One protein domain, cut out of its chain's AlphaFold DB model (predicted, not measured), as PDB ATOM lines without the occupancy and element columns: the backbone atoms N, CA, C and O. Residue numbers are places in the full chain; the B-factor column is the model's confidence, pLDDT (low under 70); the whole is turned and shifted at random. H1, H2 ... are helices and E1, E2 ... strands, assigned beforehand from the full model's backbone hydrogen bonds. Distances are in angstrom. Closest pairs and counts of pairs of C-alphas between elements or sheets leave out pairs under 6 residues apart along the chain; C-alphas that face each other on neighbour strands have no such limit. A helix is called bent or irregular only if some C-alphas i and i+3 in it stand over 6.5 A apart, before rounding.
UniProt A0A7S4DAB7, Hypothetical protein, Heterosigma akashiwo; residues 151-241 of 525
ATOM      1  N   HIS A 151     -52.930  23.367   9.275       92.06
ATOM      2  CA  HIS A 151     -53.256  23.216  10.685       92.06
ATOM      3  C   HIS A 151     -52.500  22.010  11.230       92.06
ATOM      4  O   HIS A 151     -52.641  20.903  10.711       92.06
ATOM      5  N   CYS A 152     -51.706  22.211  12.280       94.56
ATOM      6  CA  CYS A 152     -51.034  21.103  12.941       94.56
ATOM      7  C   CYS A 152     -52.065  20.099  13.463       94.56
ATOM      8  O   CYS A 152     -52.988  20.477  14.184       94.56
ATOM      9  N   ALA A 153     -51.878  18.814  13.159       93.50
ATOM     10  CA  ALA A 153     -52.786  17.747  13.564       93.50
ATOM     11  C   ALA A 153     -52.989  17.682  15.090       93.50
ATOM     12  O   ALA A 153     -54.080  17.326  15.538       93.50
ATOM     13  N   MET A 154     -51.986  18.097  15.872       94.31
ATOM     14  CA  MET A 154     -51.995  18.038  17.334       94.31
ATOM     15  C   MET A 154     -52.484  19.329  18.001       94.31
ATOM     16  O   MET A 154     -53.482  19.296  18.710       94.31
ATOM     17  N   CYS A 155     -51.829  20.477  17.782       93.88
ATOM     18  CA  CYS A 155     -52.228  21.731  18.444       93.88
ATOM     19  C   CYS A 155     -53.321  22.506  17.694       93.88
ATOM     20  O   CYS A 155     -53.780  23.533  18.186       93.88
ATOM     21  N   LYS A 156     -53.711  22.052  16.494       93.44
ATOM     22  CA  LYS A 156     -54.701  22.686  15.604       93.44
ATOM     23  C   LYS A 156     -54.387  24.139  15.221       93.44
ATOM     24  O   LYS A 156     -55.234  24.817  14.651       93.44
ATOM     25  N   GLN A 157     -53.172  24.624  15.480       91.38
ATOM     26  CA  GLN A 157     -52.730  25.957  15.071       91.38
ATOM     27  C   GLN A 157     -52.214  25.934  13.631       91.38
ATOM     28  O   GLN A 157     -51.575  24.965  13.215       91.38
ATOM     29  N   LYS A 158     -52.448  27.022  12.890       92.69
ATOM     30  CA  LYS A 158     -51.869  27.235  11.560       92.69
ATOM     31  C   LYS A 158     -50.369  27.505  11.702       92.69
ATOM     32  O   LYS A 158     -49.972  28.592  12.116       92.69
ATOM     33  N   LYS A 159     -49.548  26.496  11.414       90.62
ATOM     34  CA  LYS A 159     -48.086  26.521  11.574       90.62
ATOM     35  C   LYS A 159     -47.420  25.793  10.410       90.62
ATOM     36  O   LYS A 159     -48.071  25.049   9.681       90.62
ATOM     37  N   LEU A 160     -46.114  25.997  10.252       85.81
ATOM     38  CA  LEU A 160     -45.325  25.172   9.346       85.81
ATOM     39  C   LEU A 160     -45.309  23.732   9.872       85.81
ATOM     40  O   LEU A 160     -44.982  23.489  11.040       85.81
ATOM     41  N   ILE A 161     -45.710  22.802   9.014       91.12
ATOM     42  CA  ILE A 161     -45.686  21.369   9.289       91.12
ATOM     43  C   ILE A 161     -44.314  20.852   8.883       91.12
ATOM     44  O   ILE A 161     -43.883  21.096   7.761       91.12
ATOM     45  N   VAL A 162     -43.628  20.193   9.815       87.31
ATOM     46  CA  VAL A 162     -42.244  19.729   9.619       87.31
ATOM     47  C   VAL A 162     -42.142  18.216   9.453       87.31
ATOM     48  O   VAL A 162     -41.133  17.741   8.961       87.31
ATOM     49  N   GLN A 163     -43.180  17.467   9.831       83.06
ATOM     50  CA  GLN A 163     -43.239  16.013   9.675       83.06
ATOM     51  C   GLN A 163     -44.425  15.594   8.804       83.06
ATOM     52  O   GLN A 163     -45.455  16.273   8.754       83.06
ATOM     53  N   GLU A 164     -44.288  14.446   8.138       80.56
ATOM     54  CA  GLU A 164     -45.330  13.867   7.281       80.56
ATOM     55  C   GLU A 164     -46.628  13.560   8.042       80.56
ATOM     56  O   GLU A 164     -47.712  13.628   7.465       80.56
ATOM     57  N   ASP A 165     -46.539  13.324   9.354       87.75
ATOM     58  CA  ASP A 165     -47.675  13.071  10.247       87.75
ATOM     59  C   ASP A 165     -48.517  14.326  10.570       87.75
ATOM     60  O   ASP A 165     -49.453  14.280  11.374       87.75
ATOM     61  N   GLY A 166     -48.216  15.466   9.943       92.44
ATOM     62  CA  GLY A 166     -48.986  16.692  10.121       92.44
ATOM     63  C   GLY A 166     -48.630  17.462  11.394       92.44
ATOM     64  O   GLY A 166     -49.419  18.304  11.845       92.44
ATOM     65  N   LEU A 167     -47.477  17.201  12.015       92.94
ATOM     66  CA  LEU A 167     -47.034  17.913  13.212       92.94
ATOM     67  C   LEU A 167     -46.177  19.148  12.899       92.94
ATOM     68  O   LEU A 167     -45.325  19.163  12.013       92.94
ATOM     69  N   CYS A 168     -46.402  20.217  13.669       94.62
ATOM     70  CA  CYS A 168     -45.519  21.383  13.675       94.62
ATOM     71  C   CYS A 168     -44.317  21.143  14.597       94.62
ATOM     72  O   CYS A 168     -44.414  20.357  15.541       94.62
ATOM     73  N   ALA A 169     -43.215  21.869  14.385       92.62
ATOM     74  CA  ALA A 169     -41.977  21.680  15.150       92.62
ATOM     75  C   ALA A 169     -42.163  21.717  16.686       92.62
ATOM     76  O   ALA A 169     -41.644  20.825  17.362       92.62
ATOM     77  N   PRO A 170     -42.953  22.644  17.275       94.88
ATOM     78  CA  PRO A 170     -43.263  22.588  18.702       94.88
ATOM     79  C   PRO A 170     -43.931  21.278  19.135       94.88
ATOM     80  O   PRO A 170     -43.521  20.706  20.135       94.88
ATOM     81  N   CYS A 171     -44.915  20.768  18.393       95.81
ATOM     82  CA  CYS A 171     -45.583  19.505  18.726       95.81
ATOM     83  C   CYS A 171     -44.635  18.305  18.638       95.81
ATOM     84  O   CYS A 171     -44.699  17.427  19.492       95.81
ATOM     85  N   VAL A 172     -43.732  18.279  17.653       94.56
ATOM     86  CA  VAL A 172     -42.699  17.234  17.548       94.56
ATOM     87  C   VAL A 172     -41.810  17.242  18.797       94.56
ATOM     88  O   VAL A 172     -41.604  16.200  19.421       94.56
ATOM     89  N   LEU A 173     -41.368  18.428  19.230       94.06
ATOM     90  CA  LEU A 173     -40.585  18.591  20.458       94.06
ATOM     91  C   LEU A 173     -41.368  18.157  21.708       94.06
ATOM     92  O   LEU A 173     -40.843  17.427  22.544       94.06
ATOM     93  N   GLY A 174     -42.626  18.587  21.839       95.75
ATOM     94  CA  GLY A 174     -43.482  18.228  22.973       95.75
ATOM     95  C   GLY A 174     -43.809  16.737  23.038       95.75
ATOM     96  O   GLY A 174     -43.902  16.177  24.124       95.75
ATOM     97  N   ARG A 175     -43.931  16.069  21.889       95.31
ATOM     98  CA  ARG A 175     -44.114  14.615  21.809       95.31
ATOM     99  C   ARG A 175     -42.861  13.865  22.257       95.31
ATOM    100  O   ARG A 175     -42.984  12.879  22.980       95.31
ATOM    101  N   ALA A 176     -41.677  14.336  21.864       92.69
ATOM    102  CA  ALA A 176     -40.402  13.756  22.290       92.69
ATOM    103  C   ALA A 176     -40.126  13.960  23.791       92.69
ATOM    104  O   ALA A 176     -39.488  13.114  24.415       92.69
ATOM    105  N   HIS A 177     -40.632  15.052  24.369       94.62
ATOM    106  CA  HIS A 177     -40.490  15.404  25.784       94.62
ATOM    107  C   HIS A 177     -41.872  15.615  26.408       94.62
ATOM    108  O   HIS A 177     -42.273  16.735  26.722       94.62
ATOM    109  N   CYS A 178     -42.629  14.525  26.539       96.50
ATOM    110  CA  CYS A 178     -43.999  14.559  27.047       96.50
ATOM    111  C   CYS A 178     -44.006  14.723  28.579       96.50
ATOM    112  O   CYS A 178     -44.047  13.741  29.327       96.50
ATOM    113  N   LEU A 179     -43.924  15.978  29.025       98.12
ATOM    114  CA  LEU A 179     -43.869  16.367  30.436       98.12
ATOM    115  C   LEU A 179     -45.266  16.492  31.058       98.12
ATOM    116  O   LEU A 179     -46.283  16.610  30.364       98.12
ATOM    117  N   ARG A 180     -45.306  16.457  32.389       98.44
ATOM    118  CA  ARG A 180     -46.496  16.651  33.215       98.44
ATOM    119  C   ARG A 180     -46.726  18.133  33.492       98.44
ATOM    120  O   ARG A 180     -45.807  18.875  33.832       98.44
ATOM    121  N   TYR A 181     -47.989  18.530  33.416       98.62
ATOM    122  CA  TYR A 181     -48.435  19.882  33.711       98.62
ATOM    123  C   TYR A 181     -49.627  19.870  34.651       98.62
ATOM    124  O   TYR A 181     -50.484  18.992  34.567       98.62
ATOM    125  N   GLU A 182     -49.689  20.875  35.507       98.50
ATOM    126  CA  GLU A 182     -50.778  21.146  36.430       98.50
ATOM    127  C   GLU A 182     -51.783  22.116  35.794       98.50
ATOM    128  O   GLU A 182     -51.413  23.141  35.212       98.50
ATOM    129  N   CYS A 183     -53.061  21.762  35.885       98.62
ATOM    130  CA  CYS A 183     -54.193  22.530  35.378       98.62
ATOM    131  C   CYS A 183     -54.528  23.707  36.306       98.62
ATOM    132  O   CYS A 183     -54.813  23.494  37.480       98.62
ATOM    133  N   ASP A 184     -54.612  24.927  35.774       98.56
ATOM    134  CA  ASP A 184     -54.978  26.134  36.540       98.56
ATOM    135  C   ASP A 184     -56.363  26.030  37.213       98.56
ATOM    136  O   ASP A 184     -56.565  26.435  38.357       98.56
ATOM    137  N   LYS A 185     -57.331  25.387  36.549       98.12
ATOM    138  CA  LYS A 185     -58.707  25.285  37.068       98.12
ATOM    139  C   LYS A 185     -58.898  24.241  38.164       98.12
ATOM    140  O   LYS A 185     -59.586  24.513  39.142       98.12
ATOM    141  N   CYS A 186     -58.383  23.027  37.976       98.12
ATOM    142  CA  CYS A 186     -58.664  21.902  38.878       98.12
ATOM    143  C   CYS A 186     -57.431  21.340  39.576       98.12
ATOM    144  O   CYS A 186     -57.566  20.363  40.307       98.12
ATOM    145  N   GLN A 187     -56.247  21.903  39.314       98.00
ATOM    146  CA  GLN A 187     -54.961  21.438  39.847       98.00
ATOM    147  C   GLN A 187     -54.656  19.966  39.496       98.00
ATOM    148  O   GLN A 187     -53.806  19.314  40.089       98.00
ATOM    149  N   GLY A 188     -55.365  19.421  38.499       97.94
ATOM    150  CA  GLY A 188     -55.136  18.079  37.981       97.94
ATOM    151  C   GLY A 188     -53.863  18.036  37.145       97.94
ATOM    152  O   GLY A 188     -53.575  18.978  36.405       97.94
ATOM    153  N   ILE A 189     -53.123  16.932  37.241       98.38
ATOM    154  CA  ILE A 189     -51.877  16.733  36.504       98.38
ATOM    155  C   ILE A 189     -52.151  15.928  35.230       98.38
ATOM    156  O   ILE A 189     -52.788  14.877  35.271       98.38
ATOM    157  N   GLN A 190     -51.646  16.398  34.092       98.06
ATOM    158  CA  GLN A 190     -51.785  15.737  32.796       98.06
ATOM    159  C   GLN A 190     -50.475  15.796  32.009       98.06
ATOM    160  O   GLN A 190     -49.796  16.820  31.987       98.06
ATOM    161  N   LYS A 191     -50.144  14.707  31.309       98.12
ATOM    162  CA  LYS A 191     -49.091  14.722  30.289       98.12
ATOM    163  C   LYS A 191     -49.609  15.391  29.021       98.12
ATOM    164  O   LYS A 191     -50.636  14.973  28.483       98.12
ATOM    165  N   ILE A 192     -48.918  16.424  28.550       97.69
ATOM    166  CA  ILE A 192     -49.318  17.172  27.354       97.69
ATOM    167  C   ILE A 192     -48.217  17.017  26.301       97.69
ATOM    168  O   ILE A 192     -47.095  17.453  26.556       97.69
ATOM    169  N   PRO A 193     -48.508  16.459  25.106       96.44
ATOM    170  CA  PRO A 193     -47.522  16.265  24.037       96.44
ATOM    171  C   PRO A 193     -47.188  17.576  23.295       96.44
ATOM    172  O   PRO A 193     -46.953  17.596  22.096       96.44
ATOM    173  N   HIS A 194     -47.173  18.701  24.004       96.94
ATOM    174  CA  HIS A 194     -46.861  20.032  23.496       96.94
ATOM    175  C   HIS A 194     -45.958  20.737  24.521       96.94
ATOM    176  O   HIS A 194     -46.180  20.572  25.724       96.94
ATOM    177  N   PRO A 195     -44.952  21.524  24.098       97.19
ATOM    178  CA  PRO A 195     -43.966  22.115  24.993       97.19
ATOM    179  C   PRO A 195     -44.542  23.355  25.685       97.19
ATOM    180  O   PRO A 195     -44.131  24.483  25.415       97.19
ATOM    181  N   MET A 196     -45.537  23.162  26.556       97.88
ATOM    182  CA  MET A 196     -46.235  24.248  27.245       97.88
ATOM    183  C   MET A 196     -45.290  25.077  28.130       97.88
ATOM    184  O   MET A 196     -45.542  26.266  28.317       97.88
ATOM    185  N   TRP A 197     -44.164  24.501  28.581       97.94
ATOM    186  CA  TRP A 197     -43.115  25.215  29.325       97.94
ATOM    187  C   TRP A 197     -42.531  26.407  28.553       97.94
ATOM    188  O   TRP A 197     -42.140  27.394  29.166       97.94
ATOM    189  N   LYS A 198     -42.518  26.376  27.209       96.75
ATOM    190  CA  LYS A 198     -41.997  27.488  26.389       96.75
ATOM    191  C   LYS A 198     -42.813  28.775  26.515       96.75
ATOM    192  O   LYS A 198     -42.345  29.830  26.104       96.75
ATOM    193  N   TYR A 199     -44.034  28.688  27.035       96.56
ATOM    194  CA  TYR A 199     -44.957  29.816  27.130       96.56
ATOM    195  C   TYR A 199     -45.184  30.298  28.565       96.56
ATOM    196  O   TYR A 199     -46.121  31.062  28.807       96.56
ATOM    197  N   GLN A 200     -44.379  29.814  29.509       97.62
ATOM    198  CA  GLN A 200     -44.454  30.159  30.925       97.62
ATOM    199  C   GLN A 200     -43.408  31.229  31.259       97.62
ATOM    200  O   GLN A 200     -42.233  31.035  30.930       97.62
ATOM    201  N   PRO A 201     -43.792  32.338  31.916       96.81
ATOM    202  CA  PRO A 201     -42.836  33.372  32.317       96.81
ATOM    203  C   PRO A 201     -41.784  32.843  33.300       96.81
ATOM    204  O   PRO A 201     -40.594  33.109  33.130       96.81
ATOM    205  N   THR A 202     -42.217  32.048  34.278       97.19
ATOM    206  CA  THR A 202     -41.392  31.346  35.273       97.19
ATOM    207  C   THR A 202     -41.882  29.904  35.413       97.19
ATOM    208  O   THR A 202     -42.993  29.585  34.982       97.19
ATOM    209  N   GLN A 203     -41.082  29.018  36.011       97.19
ATOM    210  CA  GLN A 203     -41.475  27.618  36.231       97.19
ATOM    211  C   GLN A 203     -42.652  27.485  37.223       97.19
ATOM    212  O   GLN A 203     -43.369  26.485  37.210       97.19
ATOM    213  N   GLU A 204     -42.879  28.496  38.069       97.88
ATOM    214  CA  GLU A 204     -43.967  28.549  39.048       97.88
ATOM    215  C   GLU A 204     -45.253  29.209  38.519       97.88
ATOM    216  O   GLU A 204     -46.266  29.208  39.225       97.88
ATOM    217  N   GLU A 205     -45.263  29.733  37.293       98.31
ATOM    218  CA  GLU A 205     -46.405  30.448  36.716       98.31
ATOM    219  C   GLU A 205     -47.116  29.656  35.609       98.31
ATOM    220  O   GLU A 205     -46.530  28.847  34.889       98.31
ATOM    221  N   TYR A 206     -48.420  29.895  35.455       98.44
ATOM    222  CA  TYR A 206     -49.198  29.319  34.361       98.44
ATOM    223  C   TYR A 206     -48.880  30.020  33.034       98.44
ATOM    224  O   TYR A 206     -48.767  31.243  32.964       98.44
ATOM    225  N   GLY A 207     -48.754  29.238  31.959       97.38
ATOM    226  CA  GLY A 207     -48.449  29.760  30.627       97.38
ATOM    227  C   GLY A 207     -49.648  30.389  29.910       97.38
ATOM    228  O   GLY A 207     -50.805  30.130  30.233       97.38
ATOM    229  N   GLY A 208     -49.375  31.187  28.874       95.88
ATOM    230  CA  GLY A 208     -50.412  31.892  28.103       95.88
ATOM    231  C   GLY A 208     -51.346  30.991  27.271       95.88
ATOM    232  O   GLY A 208     -52.563  31.131  27.370       95.88
ATOM    233  N   PRO A 209     -50.840  30.067  26.435       95.19
ATOM    234  CA  PRO A 209     -51.680  29.181  25.634       95.19
ATOM    235  C   PRO A 209     -52.501  28.216  26.486       95.19
ATOM    236  O   PRO A 209     -52.034  27.713  27.508       95.19
ATOM    237  N   THR A 210     -53.713  27.913  26.025       97.25
ATOM    238  CA  THR A 210     -54.600  26.962  26.694       97.25
ATOM    239  C   THR A 210     -54.521  25.567  26.073       97.25
ATOM    240  O   THR A 210     -54.243  25.408  24.885       97.25
ATOM    241  N   TRP A 211     -54.783  24.542  26.886       97.06
ATOM    242  CA  TRP A 211     -54.930  23.147  26.448       97.06
ATOM    243  C   TRP A 211     -56.087  22.473  27.194       97.06
ATOM    244  O   TRP A 211     -56.447  22.909  28.291       97.06
ATOM    245  N   ALA A 212     -56.687  21.439  26.603       97.06
ATOM    246  CA  ALA A 212     -57.816  20.724  27.193       97.06
ATOM    247  C   ALA A 212     -57.378  19.824  28.364       97.06
ATOM    248  O   ALA A 212     -56.454  19.015  28.236       97.06
ATOM    249  N   CYS A 213     -58.053  19.957  29.509       98.06
ATOM    250  CA  CYS A 213     -57.837  19.114  30.683       98.06
ATOM    251  C   CYS A 213     -58.720  17.860  30.615       98.06
ATOM    252  O   CYS A 213     -59.913  17.928  30.884       98.06
ATOM    253  N   HIS A 214     -58.136  16.714  30.274       96.06
ATOM    254  CA  HIS A 214     -58.794  15.404  30.198       96.06
ATOM    255  C   HIS A 214     -58.765  14.632  31.526       96.06
ATOM    256  O   HIS A 214     -59.533  13.696  31.700       96.06
ATOM    257  N   GLN A 215     -57.896  15.021  32.465       94.06
ATOM    258  CA  GLN A 215     -57.746  14.375  33.782       94.06
ATOM    259  C   GLN A 215     -58.585  15.036  34.892       94.06
ATOM    260  O   GLN A 215     -58.406  14.741  36.071       94.06
ATOM    261  N   GLY A 216     -59.471  15.971  34.546       94.94
ATOM    262  CA  GLY A 216     -60.193  16.764  35.538       94.94
ATOM    263  C   GLY A 216     -61.358  17.539  34.944       94.94
ATOM    264  O   GLY A 216     -62.342  16.955  34.507       94.94
ATOM    265  N   CYS A 217     -61.267  18.870  34.935       96.94
ATOM    266  CA  CYS A 217     -62.409  19.752  34.665       96.94
ATOM    267  C   CYS A 217     -62.956  19.750  33.221       96.94
ATOM    268  O   CYS A 217     -63.832  20.563  32.937       96.94
ATOM    269  N   ALA A 218     -62.436  18.922  32.305       96.06
ATOM    270  CA  ALA A 218     -62.882  18.820  30.905       96.06
ATOM    271  C   ALA A 218     -62.905  20.161  30.136       96.06
ATOM    272  O   ALA A 218     -63.637  20.323  29.162       96.06
ATOM    273  N   ALA A 219     -62.106  21.141  30.568       96.88
ATOM    274  CA  ALA A 219     -62.101  22.496  30.023       96.88
ATOM    275  C   ALA A 219     -60.732  22.866  29.449       96.88
ATOM    276  O   ALA A 219     -59.700  22.369  29.905       96.88
ATOM    277  N   TYR A 220     -60.721  23.804  28.501       96.94
ATOM    278  CA  TYR A 220     -59.502  24.514  28.127       96.94
ATOM    279  C   TYR A 220     -59.087  25.449  29.271       96.94
ATOM    280  O   TYR A 220     -59.908  26.175  29.853       96.94
ATOM    281  N   THR A 221     -57.812  25.380  29.632       98.19
ATOM    282  CA  THR A 221     -57.223  26.051  30.798       98.19
ATOM    283  C   THR A 221     -55.743  26.326  30.554       98.19
ATOM    284  O   THR A 221     -55.194  25.850  29.557       98.19
ATOM    285  N   HIS A 222     -55.126  27.113  31.429       98.31
ATOM    286  CA  HIS A 222     -53.696  27.374  31.423       98.31
ATOM    287  C   HIS A 222     -52.954  26.272  32.178       98.31
ATOM    288  O   HIS A 222     -53.530  25.563  33.006       98.31
ATOM    289  N   TRP A 223     -51.674  26.113  31.857       98.44
ATOM    290  CA  TRP A 223     -50.877  24.987  32.327       98.44
ATOM    291  C   TRP A 223     -49.535  25.463  32.851       98.44
ATOM    292  O   TRP A 223     -48.847  26.249  32.191       98.44
ATOM    293  N   ARG A 224     -49.171  24.957  34.027       98.50
ATOM    294  CA  ARG A 224     -47.861  25.129  34.653       98.50
ATOM    295  C   ARG A 224     -47.128  23.793  34.644       98.50
ATOM    296  O   ARG A 224     -47.775  22.762  34.788       98.50
ATOM    297  N   ILE A 225     -45.816  23.774  34.421       98.50
ATOM    298  CA  ILE A 225     -45.062  22.515  34.482       98.50
ATOM    299  C   ILE A 225     -45.025  21.993  35.926       98.50
ATOM    300  O   ILE A 225     -44.970  22.773  36.872       98.50
ATOM    301  N   VAL A 226     -45.063  20.675  36.120       98.50
ATOM    302  CA  VAL A 226     -44.825  20.093  37.449       98.50
ATOM    303  C   VAL A 226     -43.347  20.269  37.816       98.50
ATOM    304  O   VAL A 226     -42.481  19.997  36.989       98.50
ATOM    305  N   ALA A 227     -43.052  20.692  39.050       97.62
ATOM    306  CA  ALA A 227     -41.691  21.014  39.500       97.62
ATOM    307  C   ALA A 227     -40.672  19.883  39.242       97.62
ATOM    308  O   ALA A 227     -39.566  20.145  38.774       97.62
ATOM    309  N   ASP A 228     -41.069  18.627  39.465       97.88
ATOM    310  CA  ASP A 228     -40.232  17.443  39.220       97.88
ATOM    311  C   ASP A 228     -39.798  17.291  37.750       97.88
ATOM    312  O   ASP A 228     -38.747  16.720  37.463       97.88
ATOM    313  N   ASP A 229     -40.600  17.794  36.810       98.25
ATOM    314  CA  ASP A 229     -40.376  17.632  35.373       98.25
ATOM    315  C   ASP A 229     -39.551  18.787  34.776       98.25
ATOM    316  O   ASP A 229     -39.121  18.701  33.626       98.25
ATOM    317  N   VAL A 230     -39.271  19.852  35.542       97.50
ATOM    318  CA  VAL A 230     -38.451  20.993  35.088       97.50
ATOM    319  C   VAL A 230     -37.072  20.530  34.612       97.50
ATOM    320  O   VAL A 230     -36.603  20.949  33.555       97.50
ATOM    321  N   MET A 231     -36.444  19.615  35.353       94.56
ATOM    322  CA  MET A 231     -35.109  19.090  35.037       94.56
ATOM    323  C   MET A 231     -35.099  18.142  33.828       94.56
ATOM    324  O   MET A 231     -34.028  17.786  33.342       94.56
ATOM    325  N   LEU A 232     -36.277  17.737  33.336       95.00
ATOM    326  CA  LEU A 232     -36.435  16.902  32.142       95.00
ATOM    327  C   LEU A 232     -36.552  17.733  30.855       95.00
ATOM    328  O   LEU A 232     -36.538  17.170  29.757       95.00
ATOM    329  N   ILE A 233     -36.666  19.063  30.964       95.88
ATOM    330  CA  ILE A 233     -36.609  19.955  29.804       95.88
ATOM    331  C   ILE A 233     -35.206  19.857  29.189       95.88
ATOM    332  O   ILE A 233     -34.210  19.995  29.907       95.88
ATOM    333  N   PRO A 234     -35.084  19.669  27.860       93.38
ATOM    334  CA  PRO A 234     -33.782  19.648  27.207       93.38
ATOM    335  C   PRO A 234     -32.957  20.892  27.532       93.38
ATOM    336  O   PRO A 234     -33.450  22.023  27.529       93.38
ATOM    337  N   SER A 235     -31.668  20.677  27.775       89.69
ATOM    338  CA  SER A 235     -30.733  21.755  28.083       89.69
ATOM    339  C   SER A 235     -30.760  22.856  27.018       89.69
ATOM    340  O   SER A 235     -30.644  22.579  25.825       89.69
ATOM    341  N   GLY A 236     -30.910  24.112  27.453       89.88
ATOM    342  CA  GLY A 236     -31.000  25.278  26.566       89.88
ATOM    343  C   GLY A 236     -32.364  25.489  25.894       89.88
ATOM    344  O   GLY A 236     -32.486  26.393  25.075       89.88
ATOM    345  N   MET A 237     -33.381  24.680  26.215       94.56
ATOM    346  CA  MET A 237     -34.749  24.837  25.690       94.56
ATOM    347  C   MET A 237     -35.738  25.429  26.702       94.56
ATOM    348  O   MET A 237     -36.893  25.683  26.341       94.56
ATOM    349  N   ALA A 238     -35.321  25.616  27.955       95.38
ATOM    350  CA  ALA A 238     -36.097  26.361  28.940       95.38
ATOM    351  C   ALA A 238     -36.070  27.866  28.607       95.38
ATOM    352  O   ALA A 238     -35.052  28.343  28.099       95.38
ATOM    353  N   PRO A 239     -37.152  28.619  28.878       95.75
ATOM    354  CA  PRO A 239     -37.141  30.070  28.727       95.75
ATOM    355  C   PRO A 239     -35.993  30.701  29.520       95.75
ATOM    356  O   PRO A 239     -35.760  30.341  30.672       95.75
ATOM    357  N   GLU A 240     -35.299  31.675  28.928       92.50
ATOM    358  CA  GLU A 240     -34.185  32.371  29.593       92.50
ATOM    359  C   GLU A 240     -34.611  33.006  30.926       92.50
ATOM    360  O   GLU A 240     -33.840  33.038  31.884       92.50
ATOM    361  N   SER A 241     -35.870  33.447  31.012       93.69
ATOM    362  CA  SER A 241     -36.469  34.031  32.214       93.69
ATOM    363  C   SER A 241     -36.519  33.082  33.413       93.69
ATOM    364  O   SER A 241     -36.642  33.554  34.539       93.69
TER     365      SER A 241
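This is residues 151 to 241 of the 525 residues of the protein "Hypothetical protein" of Heterosigma akashiwo (UniProt A0A7S4DAB7). Little of this domain is regular structure: two short helices, H2 and H3, graze a small three-stranded sheet, and a lobe mostly of loop, residues 151 to 168 with H1, lies at one end. The 91 printed residues run H1 E1 E2 H2 E3 H3, mixed in class, 28 in named elements; the sheet, E2 E1 E3, is antiparallel. It is compact, radius of gyration of the C-alphas 12.7 A, spanning 34 by 32 by 18 A.

H1, residues 169 to 176, is 10.8 A long from C-alpha 169 at (-41.977, 21.680, 15.150). Then come E1, 180 to 183, 9.9 A; E2, 189 to 191, 7.1 A; H2, 196 to 199, 5.7 A; E3, 223 to 225, 6.7 A; and H3, 227 to 232, 9.9 A, ending at (-36.435, 16.902, 32.142).

H1 is not on the sheet. E1 and E2 form a hairpin, N 181 and O 190 2.9 A apart, within hydrogen-bond range; so are N 182 and O 224, 2.8 A, between E1 and antiparallel E3. E2, H2, E3 make a split strand-helix-strand unit, two strands of one sheet that are not neighbours, with a helix between them along the chain and E1 between them in the sheet; its crossover is right-handed. The closest C-alphas of H2 and E3 are Trp 197 and Ile 225, 6.1 A. Every O i to N i+4 pair is within range in H1; H2 is too short for one; H3, only just irregular with C-alphas 228 and 231 6.8 A apart, has 0 of 2, but 2 of 3 O i to N i+3.

The farthest C-alphas, Glu 164 and Cys 186, are 35.2 A apart. The printed part has no cut; the H2 to E3 link is long, 23 residues. No printed residue is under 70 in pLDDT.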